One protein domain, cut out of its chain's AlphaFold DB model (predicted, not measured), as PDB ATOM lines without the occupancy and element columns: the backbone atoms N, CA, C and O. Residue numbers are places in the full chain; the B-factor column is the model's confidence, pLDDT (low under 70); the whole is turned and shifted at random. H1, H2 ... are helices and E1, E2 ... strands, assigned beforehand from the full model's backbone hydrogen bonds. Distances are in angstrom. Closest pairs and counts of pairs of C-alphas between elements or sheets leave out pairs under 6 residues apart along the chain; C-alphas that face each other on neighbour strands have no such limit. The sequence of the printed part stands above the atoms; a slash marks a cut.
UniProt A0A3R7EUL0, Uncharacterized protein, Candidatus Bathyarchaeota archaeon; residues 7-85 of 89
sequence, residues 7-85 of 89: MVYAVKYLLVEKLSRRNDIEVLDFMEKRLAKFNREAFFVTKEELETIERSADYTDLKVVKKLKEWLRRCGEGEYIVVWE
ATOM      1  N   MET A   7     139.413 160.290 181.105       72.38
ATOM      2  CA  MET A   7     139.544 161.485 180.268       72.38
ATOM      3  C   MET A   7     138.180 161.960 179.785       72.38
ATOM      4  O   MET A   7     137.369 161.157 179.336       72.38
ATOM      5  N   VAL A   8     137.942 163.271 179.843       73.75
ATOM      6  CA  VAL A   8     136.722 163.893 179.315       73.75
ATOM      7  C   VAL A   8     137.048 164.646 178.039       73.75
ATOM      8  O   VAL A   8     137.893 165.545 178.031       73.75
ATOM      9  N   TYR A   9     136.340 164.313 176.969       70.38
ATOM     10  CA  TYR A   9     136.428 164.976 175.674       70.38
ATOM     11  C   TYR A   9     135.109 165.667 175.361       70.38
ATOM     12  O   TYR A   9     134.052 165.109 175.622       70.38
ATOM     13  N   ALA A  10     135.141 166.851 174.759       72.75
ATOM     14  CA  ALA A  10     133.967 167.372 174.062       72.75
ATOM     15  C   ALA A  10     133.883 166.670 172.698       72.75
ATOM     16  O   ALA A  10     134.930 166.443 172.091       72.75
ATOM     17  N   VAL A  11     132.688 166.387 172.162       63.03
ATOM     18  CA  VAL A  11     132.480 165.673 170.870       63.03
ATOM     19  C   VAL A  11     133.145 166.345 169.645       63.03
ATOM     20  O   VAL A  11     133.222 165.779 168.562       63.03
ATOM     21  N   LYS A  12     133.774 167.512 169.829       59.84
ATOM     22  CA  LYS A  12     134.735 168.121 168.890       59.84
ATOM     23  C   LYS A  12     136.189 167.615 169.041       59.84
ATOM     24  O   LYS A  12     137.099 168.263 168.534       59.84
ATOM     25  N   TYR A  13     136.415 166.504 169.748       60.16
ATOM     26  CA  TYR A  13     137.719 165.879 170.048       60.16
ATOM     27  C   TYR A  13     138.711 166.753 170.834       60.16
ATOM     28  O   TYR A  13     139.913 166.489 170.850       60.16
ATOM     29  N   LEU A  14     138.226 167.784 171.530       69.81
ATOM     30  CA  LEU A  14     139.064 168.594 172.408       69.81
ATOM     31  C   LEU A  14     139.124 167.942 173.789       69.81
ATOM     32  O   LEU A  14     138.086 167.780 174.434       69.81
ATOM     33  N   LEU A  15     140.331 167.586 174.242       72.38
ATOM     34  CA  LEU A  15     140.550 167.127 175.613       72.38
ATOM     35  C   LEU A  15     140.152 168.250 176.579       72.38
ATOM     36  O   LEU A  15     140.772 169.318 176.623       72.38
ATOM     37  N   VAL A  16     139.097 168.003 177.346       77.88
ATOM     38  CA  VAL A  16     138.545 168.957 178.307       77.88
ATOM     39  C   VAL A  16     139.324 168.859 179.605       77.88
ATOM     40  O   VAL A  16     139.805 169.881 180.110       77.88
ATOM     41  N   GLU A  17     139.491 167.637 180.113       78.75
ATOM     42  CA  GLU A  17     140.178 167.380 181.372       78.75
ATOM     43  C   GLU A  17     140.624 165.919 181.521       78.75
ATOM     44  O   GLU A  17     139.954 165.001 181.047       78.75
ATOM     45  N   LYS A  18     141.738 165.717 182.236       74.44
ATOM     46  CA  LYS A  18     142.109 164.425 182.822       74.44
ATOM     47  C   LYS A  18     141.634 164.413 184.269       74.44
ATOM     48  O   LYS A  18     142.089 165.221 185.078       74.44
ATOM     49  N   LEU A  19     140.687 163.545 184.575       70.94
ATOM     50  CA  LEU A  19     140.124 163.399 185.907       70.94
ATOM     51  C   LEU A  19     141.182 162.714 186.835       70.94
ATOM     52  O   LEU A  19     142.162 162.182 186.345       70.94
ATOM     53  N   SER A  20     141.117 162.799 188.169       64.88
ATOM     54  CA  SER A  20     141.978 162.029 189.100       64.88
ATOM     55  C   SER A  20     141.183 161.043 189.986       64.88
ATOM     56  O   SER A  20     140.336 161.471 190.770       64.88
ATOM     57  N   ARG A  21     141.507 159.739 189.962       62.16
ATOM     58  CA  ARG A  21     140.728 158.603 190.535       62.16
ATOM     59  C   ARG A  21     139.831 158.839 191.761       62.16
ATOM     60  O   ARG A  21     138.755 158.256 191.817       62.16
ATOM     61  N   ARG A  22     140.277 159.581 192.783       58.25
ATOM     62  CA  ARG A  22     139.492 159.800 194.016       58.25
ATOM     63  C   ARG A  22     138.355 160.806 193.847       58.25
ATOM     64  O   ARG A  22     137.295 160.582 194.409       58.25
ATOM     65  N   ASN A  23     138.571 161.872 193.083       59.91
ATOM     66  CA  ASN A  23     137.577 162.933 192.892       59.91
ATOM     67  C   ASN A  23     136.604 162.612 191.743       59.91
ATOM     68  O   ASN A  23     135.579 163.265 191.594       59.91
ATOM     69  N   ASP A  24     136.928 161.616 190.920       61.62
ATOM     70  CA  ASP A  24     136.241 161.388 189.644       61.62
ATOM     71  C   ASP A  24     135.016 160.523 189.775       61.62
ATOM     72  O   ASP A  24     134.042 160.739 189.067       61.62
ATOM     73  N   ILE A  25     135.070 159.551 190.685       66.31
ATOM     74  CA  ILE A  25     133.925 158.700 190.987       66.31
ATOM     75  C   ILE A  25     132.800 159.575 191.537       66.31
ATOM     76  O   ILE A  25     131.675 159.464 191.080       66.31
ATOM     77  N   GLU A  26     133.115 160.528 192.418       69.62
ATOM     78  CA  GLU A  26     132.125 161.471 192.948       69.62
ATOM     79  C   GLU A  26     131.540 162.376 191.854       69.62
ATOM     80  O   GLU A  26     130.344 162.648 191.853       69.62
ATOM     81  N   VAL A  27     132.361 162.814 190.893       72.75
ATOM     82  CA  VAL A  27     131.909 163.624 189.749       72.75
ATOM     83  C   VAL A  27     131.022 162.805 188.806       72.75
ATOM     84  O   VAL A  27     129.970 163.293 188.401       72.75
ATOM     85  N   LEU A  28     131.409 161.571 188.474       73.44
ATOM     86  CA  LEU A  28     130.635 160.672 187.610       73.44
ATOM     87  C   LEU A  28     129.318 160.249 188.274       73.44
ATOM     88  O   LEU A  28     128.274 160.375 187.644       73.44
ATOM     89  N   ASP A  29     129.347 159.850 189.547       76.81
ATOM     90  CA  ASP A  29     128.152 159.482 190.319       76.81
ATOM     91  C   ASP A  29     127.191 160.669 190.470       76.81
ATOM     92  O   ASP A  29     125.969 160.505 190.454       76.81
ATOM     93  N   PHE A  30     127.726 161.884 190.633       78.19
ATOM     94  CA  PHE A  30     126.921 163.100 190.660       78.19
ATOM     95  C   PHE A  30     126.255 163.356 189.306       78.19
ATOM     96  O   PHE A  30     125.052 163.615 189.249       78.19
ATOM     97  N   MET A  31     127.020 163.263 188.216       77.12
ATOM     98  CA  MET A  31     126.510 163.468 186.862       77.12
ATOM     99  C   MET A  31     125.449 162.427 186.492       77.12
ATOM    100  O   MET A  31     124.408 162.809 185.966       77.12
ATOM    101  N   GLU A  32     125.650 161.157 186.849       78.69
ATOM    102  CA  GLU A  32     124.672 160.081 186.646       78.69
ATOM    103  C   GLU A  32     123.337 160.368 187.346       78.69
ATOM    104  O   GLU A  32     122.270 160.101 186.797       78.69
ATOM    105  N   LYS A  33     123.375 160.955 188.547       78.94
ATOM    106  CA  LYS A  33     122.166 161.258 189.329       78.94
ATOM    107  C   LYS A  33     121.442 162.528 188.893       78.94
ATOM    108  O   LYS A  33     120.267 162.689 189.224       78.94
ATOM    109  N   ARG A  34     122.145 163.472 188.265       75.75
ATOM    110  CA  ARG A  34     121.655 164.847 188.072       75.75
ATOM    111  C   ARG A  34     121.444 165.238 186.615       75.75
ATOM    112  O   ARG A  34     120.598 166.093 186.371       75.75
ATOM    113  N   LEU A  35     122.186 164.656 185.673       78.00
ATOM    114  CA  LEU A  35     122.040 164.968 184.251       78.00
ATOM    115  C   LEU A  35     120.937 164.116 183.626       78.00
ATOM    116  O   LEU A  35     120.870 162.907 183.836       78.00
ATOM    117  N   ALA A  36     120.089 164.740 182.810       69.56
ATOM    118  CA  ALA A  36     118.957 164.054 182.188       69.56
ATOM    119  C   ALA A  36     119.400 163.039 181.119       69.56
ATOM    120  O   ALA A  36     118.695 162.070 180.834       69.56
ATOM    121  N   LYS A  37     120.567 163.272 180.508       69.25
ATOM    122  CA  LYS A  37     121.164 162.425 179.469       69.25
ATOM    123  C   LYS A  37     122.577 162.031 179.864       69.25
ATOM    124  O   LYS A  37     123.545 162.516 179.281       69.25
ATOM    125  N   PHE A  38     122.675 161.164 180.865       73.69
ATOM    126  CA  PHE A  38     123.915 160.500 181.235       73.69
ATOM    127  C   PHE A  38     123.867 159.031 180.815       73.69
ATOM    128  O   PHE A  38     122.979 158.282 181.215       73.69
ATOM    129  N   ASN A  39     124.847 158.617 180.024       68.88
ATOM    130  CA  ASN A  39     125.252 157.228 179.885       68.88
ATOM    131  C   ASN A  39     126.720 157.153 180.334       68.88
ATOM    132  O   ASN A  39     127.457 158.123 180.183       68.88
ATOM    133  N   ARG A  40     127.171 156.025 180.888       64.94
ATOM    134  CA  ARG A  40     128.525 155.886 181.466       64.94
ATOM    135  C   ARG A  40     129.662 156.308 180.528       64.94
ATOM    136  O   ARG A  40     130.748 156.621 181.004       64.94
ATOM    137  N   GLU A  41     129.406 156.314 179.226       70.12
ATOM    138  CA  GLU A  41     130.358 156.659 178.171       70.12
ATOM    139  C   GLU A  41     130.177 158.088 177.629       70.12
ATOM    140  O   GLU A  41     131.117 158.650 177.070       70.12
ATOM    141  N   ALA A  42     129.004 158.709 177.803       77.62
ATOM    142  CA  ALA A  42     128.709 160.034 177.264       77.62
ATOM    143  C   ALA A  42     127.625 160.773 178.055       77.62
ATOM    144  O   ALA A  42     126.633 160.190 178.493       77.62
ATOM    145  N   PHE A  43     127.777 162.086 178.185       82.44
ATOM    146  CA  PHE A  43     126.786 162.941 178.823       82.44
ATOM    147  C   PHE A  43     126.604 164.257 178.078       82.44
ATOM    148  O   PHE A  43     127.528 164.775 177.453       82.44
ATOM    149  N   PHE A  44     125.397 164.814 178.147       83.75
ATOM    150  CA  PHE A  44     125.081 166.104 177.541       83.75
ATOM    151  C   PHE A  44     124.912 167.167 178.620       83.75
ATOM    152  O   PHE A  44     124.221 166.928 179.606       83.75
ATOM    153  N   VAL A  45     125.512 168.343 178.428       83.56
ATOM    154  CA  VAL A  45     125.369 169.464 179.367       83.56
ATOM    155  C   VAL A  45     124.893 170.707 178.632       83.56
ATOM    156  O   VAL A  45     125.517 171.151 177.665       83.56
ATOM    157  N   THR A  46     123.813 171.299 179.141       86.12
ATOM    158  CA  THR A  46     123.336 172.636 178.760       86.12
ATOM    159  C   THR A  46     123.509 173.608 179.916       86.12
ATOM    160  O   THR A  46     123.602 173.214 181.082       86.12
ATOM    161  N   LYS A  47     123.519 174.906 179.612       87.25
ATOM    162  CA  LYS A  47     123.528 175.961 180.623       87.25
ATOM    163  C   LYS A  47     122.271 175.915 181.491       87.25
ATOM    164  O   LYS A  47     122.381 176.083 182.699       87.25
ATOM    165  N   GLU A  48     121.106 175.658 180.899       87.88
ATOM    166  CA  GLU A  48     119.828 175.569 181.620       87.88
ATOM    167  C   GLU A  48     119.815 174.418 182.637       87.88
ATOM    168  O   GLU A  48     119.433 174.604 183.797       87.88
ATOM    169  N   GLU A  49     120.286 173.238 182.228       84.19
ATOM    170  CA  GLU A  49     120.375 172.073 183.109       84.19
ATOM    171  C   GLU A  49     121.356 172.357 184.252       84.19
ATOM    172  O   GLU A  49     121.063 172.091 185.417       84.19
ATOM    173  N   LEU A  50     122.470 173.032 183.953       85.81
ATOM    174  CA  LEU A  50     123.441 173.411 184.968       85.81
ATOM    175  C   LEU A  50     122.925 174.458 185.967       85.81
ATOM    176  O   LEU A  50     123.207 174.357 187.160       85.81
ATOM    177  N   GLU A  51     122.178 175.457 185.500       87.75
ATOM    178  CA  GLU A  51     121.529 176.449 186.365       87.75
ATOM    179  C   GLU A  51     120.489 175.787 187.278       87.75
ATOM    180  O   GLU A  51     120.353 176.160 188.444       87.75
ATOM    181  N   THR A  52     119.784 174.773 186.776       86.81
ATOM    182  CA  THR A  52     118.819 173.989 187.558       86.81
ATOM    183  C   THR A  52     119.515 173.161 188.638       86.81
ATOM    184  O   THR A  52     119.090 173.159 189.797       86.81
ATOM    185  N   ILE A  53     120.622 172.503 188.284       84.00
ATOM    186  CA  ILE A  53     121.441 171.748 189.234       84.00
ATOM    187  C   ILE A  53     121.995 172.684 190.311       84.00
ATOM    188  O   ILE A  53     121.854 172.384 191.491       84.00
ATOM    189  N   GLU A  54     122.544 173.843 189.940       85.69
ATOM    190  CA  GLU A  54     123.110 174.810 190.890       85.69
ATOM    191  C   GLU A  54     122.094 175.296 191.929       85.69
ATOM    192  O   GLU A  54     122.421 175.414 193.107       85.69
ATOM    193  N   ARG A  55     120.842 175.539 191.522       85.56
ATOM    194  CA  ARG A  55     119.775 175.978 192.440       85.56
ATOM    195  C   ARG A  55     119.381 174.918 193.471       85.56
ATOM    196  O   ARG A  55     118.781 175.266 194.483       85.56
ATOM    197  N   SER A  56     119.682 173.647 193.205       81.31
ATOM    198  CA  SER A  56     119.350 172.505 194.068       81.31
ATOM    199  C   SER A  56     120.581 171.768 194.611       81.31
ATOM    200  O   SER A  56     120.444 170.683 195.185       81.31
ATOM    201  N   ALA A  57     121.771 172.336 194.403       77.62
ATOM    202  CA  ALA A  57     123.055 171.782 194.804       77.62
ATOM    203  C   ALA A  57     123.340 172.078 196.281       77.62
ATOM    204  O   ALA A  57     123.165 173.208 196.744       77.62
ATOM    205  N   ASP A  58     123.818 171.076 197.015       77.81
ATOM    206  CA  ASP A  58     124.407 171.288 198.335       77.81
ATOM    207  C   ASP A  58     125.896 171.699 198.245       77.81
ATOM    208  O   ASP A  58     126.471 171.855 197.166       77.81
ATOM    209  N   TYR A  59     126.550 171.918 199.390       71.00
ATOM    210  CA  TYR A  59     127.951 172.362 199.432       71.00
ATOM    211  C   TYR A  59     128.930 171.398 198.730       71.00
ATOM    212  O   TYR A  59     129.958 171.837 198.204       71.00
ATOM    213  N   THR A  60     128.622 170.102 198.710       66.38
ATOM    214  CA  THR A  60     129.436 169.070 198.053       66.38
ATOM    215  C   THR A  60     129.265 169.159 196.539       66.38
ATOM    216  O   THR A  60     130.250 169.160 195.793       66.38
ATOM    217  N   ASP A  61     128.026 169.366 196.099       74.50
ATOM    218  CA  ASP A  61     127.627 169.480 194.697       74.50
ATOM    219  C   ASP A  61     128.219 170.724 194.005       74.50
ATOM    220  O   ASP A  61     128.571 170.687 192.821       74.50
ATOM    221  N   LEU A  62     128.410 171.829 194.739       79.88
ATOM    222  CA  LEU A  62     128.926 173.093 194.186       79.88
ATOM    223  C   LEU A  62     130.305 172.959 193.521       79.88
ATOM    224  O   LEU A  62     130.598 173.678 192.561       79.88
ATOM    225  N   LYS A  63     131.158 172.040 193.992       80.62
ATOM    226  CA  LYS A  63     132.466 171.786 193.363       80.62
ATOM    227  C   LYS A  63     132.306 171.187 191.967       80.62
ATOM    228  O   LYS A  63     132.986 171.627 191.040       80.62
ATOM    229  N   VAL A  64     131.399 170.222 191.817       79.69
ATOM    230  CA  VAL A  64     131.127 169.561 190.535       79.69
ATOM    231  C   VAL A  64     130.441 170.531 189.577       79.69
ATOM    232  O   VAL A  64     130.858 170.664 188.429       79.69
ATOM    233  N   VAL A  65     129.475 171.311 190.068       85.00
ATOM    234  CA  VAL A  65     128.813 172.369 189.288       85.00
ATOM    235  C   VAL A  65     129.822 173.392 188.769       85.00
ATOM    236  O   VAL A  65     129.809 173.726 187.584       85.00
ATOM    237  N   LYS A  66     130.738 173.870 189.620       86.19
ATOM    238  CA  LYS A  66     131.790 174.807 189.202       86.19
ATOM    239  C   LYS A  66     132.658 174.219 188.087       86.19
ATOM    240  O   LYS A  66     132.955 174.915 187.118       86.19
ATOM    241  N   LYS A  67     133.013 172.941 188.201       83.56
ATOM    242  CA  LYS A  67     133.797 172.223 187.194       83.56
ATOM    243  C   LYS A  67     133.073 172.148 185.847       83.56
ATOM    244  O   LYS A  67     133.630 172.521 184.817       83.56
ATOM    245  N   LEU A  68     131.795 171.777 185.857       84.00
ATOM    246  CA  LEU A  68     130.960 171.743 184.655       84.00
ATOM    247  C   LEU A  68     130.787 173.137 184.022       84.00
ATOM    248  O   LEU A  68     130.839 173.265 182.798       84.00
ATOM    249  N   LYS A  69     130.676 174.209 184.827       87.31
ATOM    250  CA  LYS A  69     130.681 175.599 184.318       87.31
ATOM    251  C   LYS A  69     131.967 175.928 183.569       87.31
ATOM    252  O   LYS A  69     131.925 176.584 182.527       87.31
ATOM    253  N   GLU A  70     133.112 175.505 184.097       87.31
ATOM    254  CA  GLU A  70     134.408 175.729 183.456       87.31
ATOM    255  C   GLU A  70     134.505 174.992 182.115       87.31
ATOM    256  O   GLU A  70     135.015 175.560 181.143       87.31
ATOM    257  N   TRP A  71     133.964 173.775 182.029       85.62
ATOM    258  CA  TRP A  71     133.899 173.000 180.788       85.62
ATOM    259  C   TRP A  71     132.986 173.643 179.745       85.62
ATOM    260  O   TRP A  71     133.417 173.817 178.602       85.62
ATOM    261  N   LEU A  72     131.781 174.071 180.139       85.50
ATOM    262  CA  LEU A  72     130.851 174.795 179.266       85.50
ATOM    263  C   LEU A  72     131.464 176.097 178.747       85.50
ATOM    264  O   LEU A  72     131.370 176.400 177.562       85.50
ATOM    265  N   ARG A  73     132.153 176.863 179.604       86.62
ATOM    266  CA  ARG A  73     132.820 178.106 179.186       86.62
ATOM    267  C   ARG A  73     133.906 177.853 178.138       86.62
ATOM    268  O   ARG A  73     134.124 178.698 177.276       86.62
ATOM    269  N   ARG A  74     134.620 176.727 178.235       83.69
ATOM    270  CA  ARG A  74     135.723 176.376 177.325       83.69
ATOM    271  C   ARG A  74     135.242 175.757 176.014       83.69
ATOM    272  O   ARG A  74     135.841 176.029 174.980       83.69
ATOM    273  N   CYS A  75     134.209 174.916 176.063       84.62
ATOM    274  CA  CYS A  75     133.842 174.039 174.945       84.62
ATOM    275  C   CYS A  75     132.449 174.323 174.363       84.62
ATOM    276  O   CYS A  75     132.139 173.835 173.276       84.62
ATOM    277  N   GLY A  76     131.646 175.144 175.043       85.75
ATOM    278  CA  GLY A  76     130.232 175.349 174.744       85.75
ATOM    279  C   GLY A  76     129.349 174.243 175.317       85.75
ATOM    280  O   GLY A  76     129.835 173.281 175.903       85.75
ATOM    281  N   GLU A  77     128.041 174.404 175.145       87.81
ATOM    282  CA  GLU A  77     127.063 173.348 175.413       87.81
ATOM    283  C   GLU A  77     127.235 172.200 174.422       87.81
ATOM    284  O   GLU A  77     127.568 172.421 173.252       87.81
ATOM    285  N   GLY A  78     126.987 170.974 174.875       83.88
ATOM    286  CA  GLY A  78     127.108 169.824 173.997       83.88
ATOM    287  C   GLY A  78     127.309 168.503 174.709       83.88
ATOM    288  O   GLY A  78     127.169 168.377 175.925       83.88
ATOM    289  N   GLU A  79     127.634 167.513 173.887       83.81
ATOM    290  CA  GLU A  79     127.969 166.168 174.316       83.81
ATOM    291  C   GLU A  79     129.451 166.080 174.692       83.81
ATOM    292  O   GLU A  79     130.340 166.611 174.009       83.81
ATOM    293  N   TYR A  80     129.692 165.382 175.792       84.44
ATOM    294  CA  TYR A  80     130.991 165.074 176.350       84.44
ATOM    295  C   TYR A  80     131.121 163.559 176.481       84.44
ATOM    296  O   TYR A  80     130.169 162.887 176.866       84.44
ATOM    297  N   ILE A  81     132.299 163.027 176.181       80.38
ATOM    298  CA  ILE A  81     132.605 161.596 176.223       80.38
ATOM    299  C   ILE A  81     133.598 161.345 177.347       80.38
ATOM    300  O   ILE A  81     134.576 162.084 177.490       80.38
ATOM    301  N   VAL A  82     133.353 160.288 178.117       78.44
ATOM    302  CA  VAL A  82     134.275 159.786 179.136       78.44
ATOM    303  C   VAL A  82     134.995 158.571 178.562       78.44
ATOM    304  O   VAL A  82     134.369 157.557 178.269       78.44
ATOM    305  N   VAL A  83     136.313 158.670 178.402       74.62
ATOM    306  CA  VAL A  83     137.156 157.584 177.887       74.62
ATOM    307  C   VAL A  83     138.045 157.055 179.004       74.62
ATOM    308  O   VAL A  83     138.608 157.823 179.792       74.62
ATOM    309  N   TRP A  84     138.170 155.733 179.055       72.25
ATOM    310  CA  TRP A  84     139.125 155.032 179.899       72.25
ATOM    311  C   TRP A  84     140.454 154.994 179.146       72.25
ATOM    312  O   TRP A  84     140.512 154.462 178.040       72.25
ATOM    313  N   GLU A  85     141.505 155.595 179.699       59.97
ATOM    314  CA  GLU A  85     142.859 155.327 179.211       59.97
ATOM    315  C   GLU A  85     143.246 153.949 179.779       59.97
ATOM    316  O   GLU A  85     143.604 153.838 180.956       59.97
TER     317      GLU A  85
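This is residues 7 to 85 of the 89 residues of an uncharacterized protein of Candidatus Bathyarchaeota archaeon (UniProt A0A3R7EUL0). A small sheet of four strands, only just strongly twisted, has two helices, H1 and H3, over one of its faces, set nearly at a right angle, with residues 61 to 64 of H3 meeting residues 27 to 30 of H1, and a third helix, H2, packs along H3 as a helical hairpin, off the sheet. The printed part has 79 residues, with three named helices and four named strands in the order E1, E2, H1, E3, H2, H3, E4. The sheet runs E2, E1, E4, E3 with antiparallel neighbours throughout, and the class is mixed, helices and strands. The whole is compact, with a radius of gyration of the C-alphas of 11.5 A, and rounded, spanning 31 by 26 by 20 A.

Find C-alpha 7 at (139.544, 161.485, 180.268), where E1 begins; it runs over residues 7 to 10, and E2 follows over residues 14 to 18. H1, residues 21 to 34, measures 20.2 A from first to last C-alpha. Next come E3, residues 42 to 45, and H2, residues 47 to 55, 12.4 A long. Look for C-alpha 61 at (127.627, 169.480, 194.697); from there H3 runs 21.2 A to residue 75. E4, residues 78 to 84, is 20.0 A long and ends at C-alpha 84, (139.125, 155.032, 179.899).

Start with the hairpin E1 and E2, where N 8 and O 17 are 2.9 A apart, within hydrogen-bond range. On the other side of E1 is E4, with N 9 and O 81 at 2.9 A. E3 is the edge strand beyond E4, with N 43 and O 80 at 2.8 A. H1 and H3 are on one face of this sheet, making two layers, helices over one face of a sheet. H1 has a height over the sheet of 10.7 A, and H3 one of 7.4 A. The closest C-alphas of H3 and E2 are those of Val 16 and Trp 71, 6.6 A apart. With its residues 27 to 30 alone, H1 only just touches H3, with 3 pairs of C-alphas within 8 A, the closest those of Val 27 and Val 64 at 6.0 A; the two are about perpendicular, at 88 degrees. H2 is not on the sheet; it touches H3 at a shallow tilt of 17 degrees, opposite ways, closest at the C-alphas of Glu 54 and Val 65, 6.4 A. Every O i to N i+4 pair is within hydrogen-bond range in H2 and H3, and 8 of 10 are in H1.

The C-alphas farthest apart, those of Arg 55 and Glu 85, are 33.7 A from each other. The printed part has no cut, and no link is long. The mean pLDDT of the printed part is 76.9; look for values under 70 at residues 11 to 14, 20 to 26, 36 to 37, 39 to 40, 60 and 85.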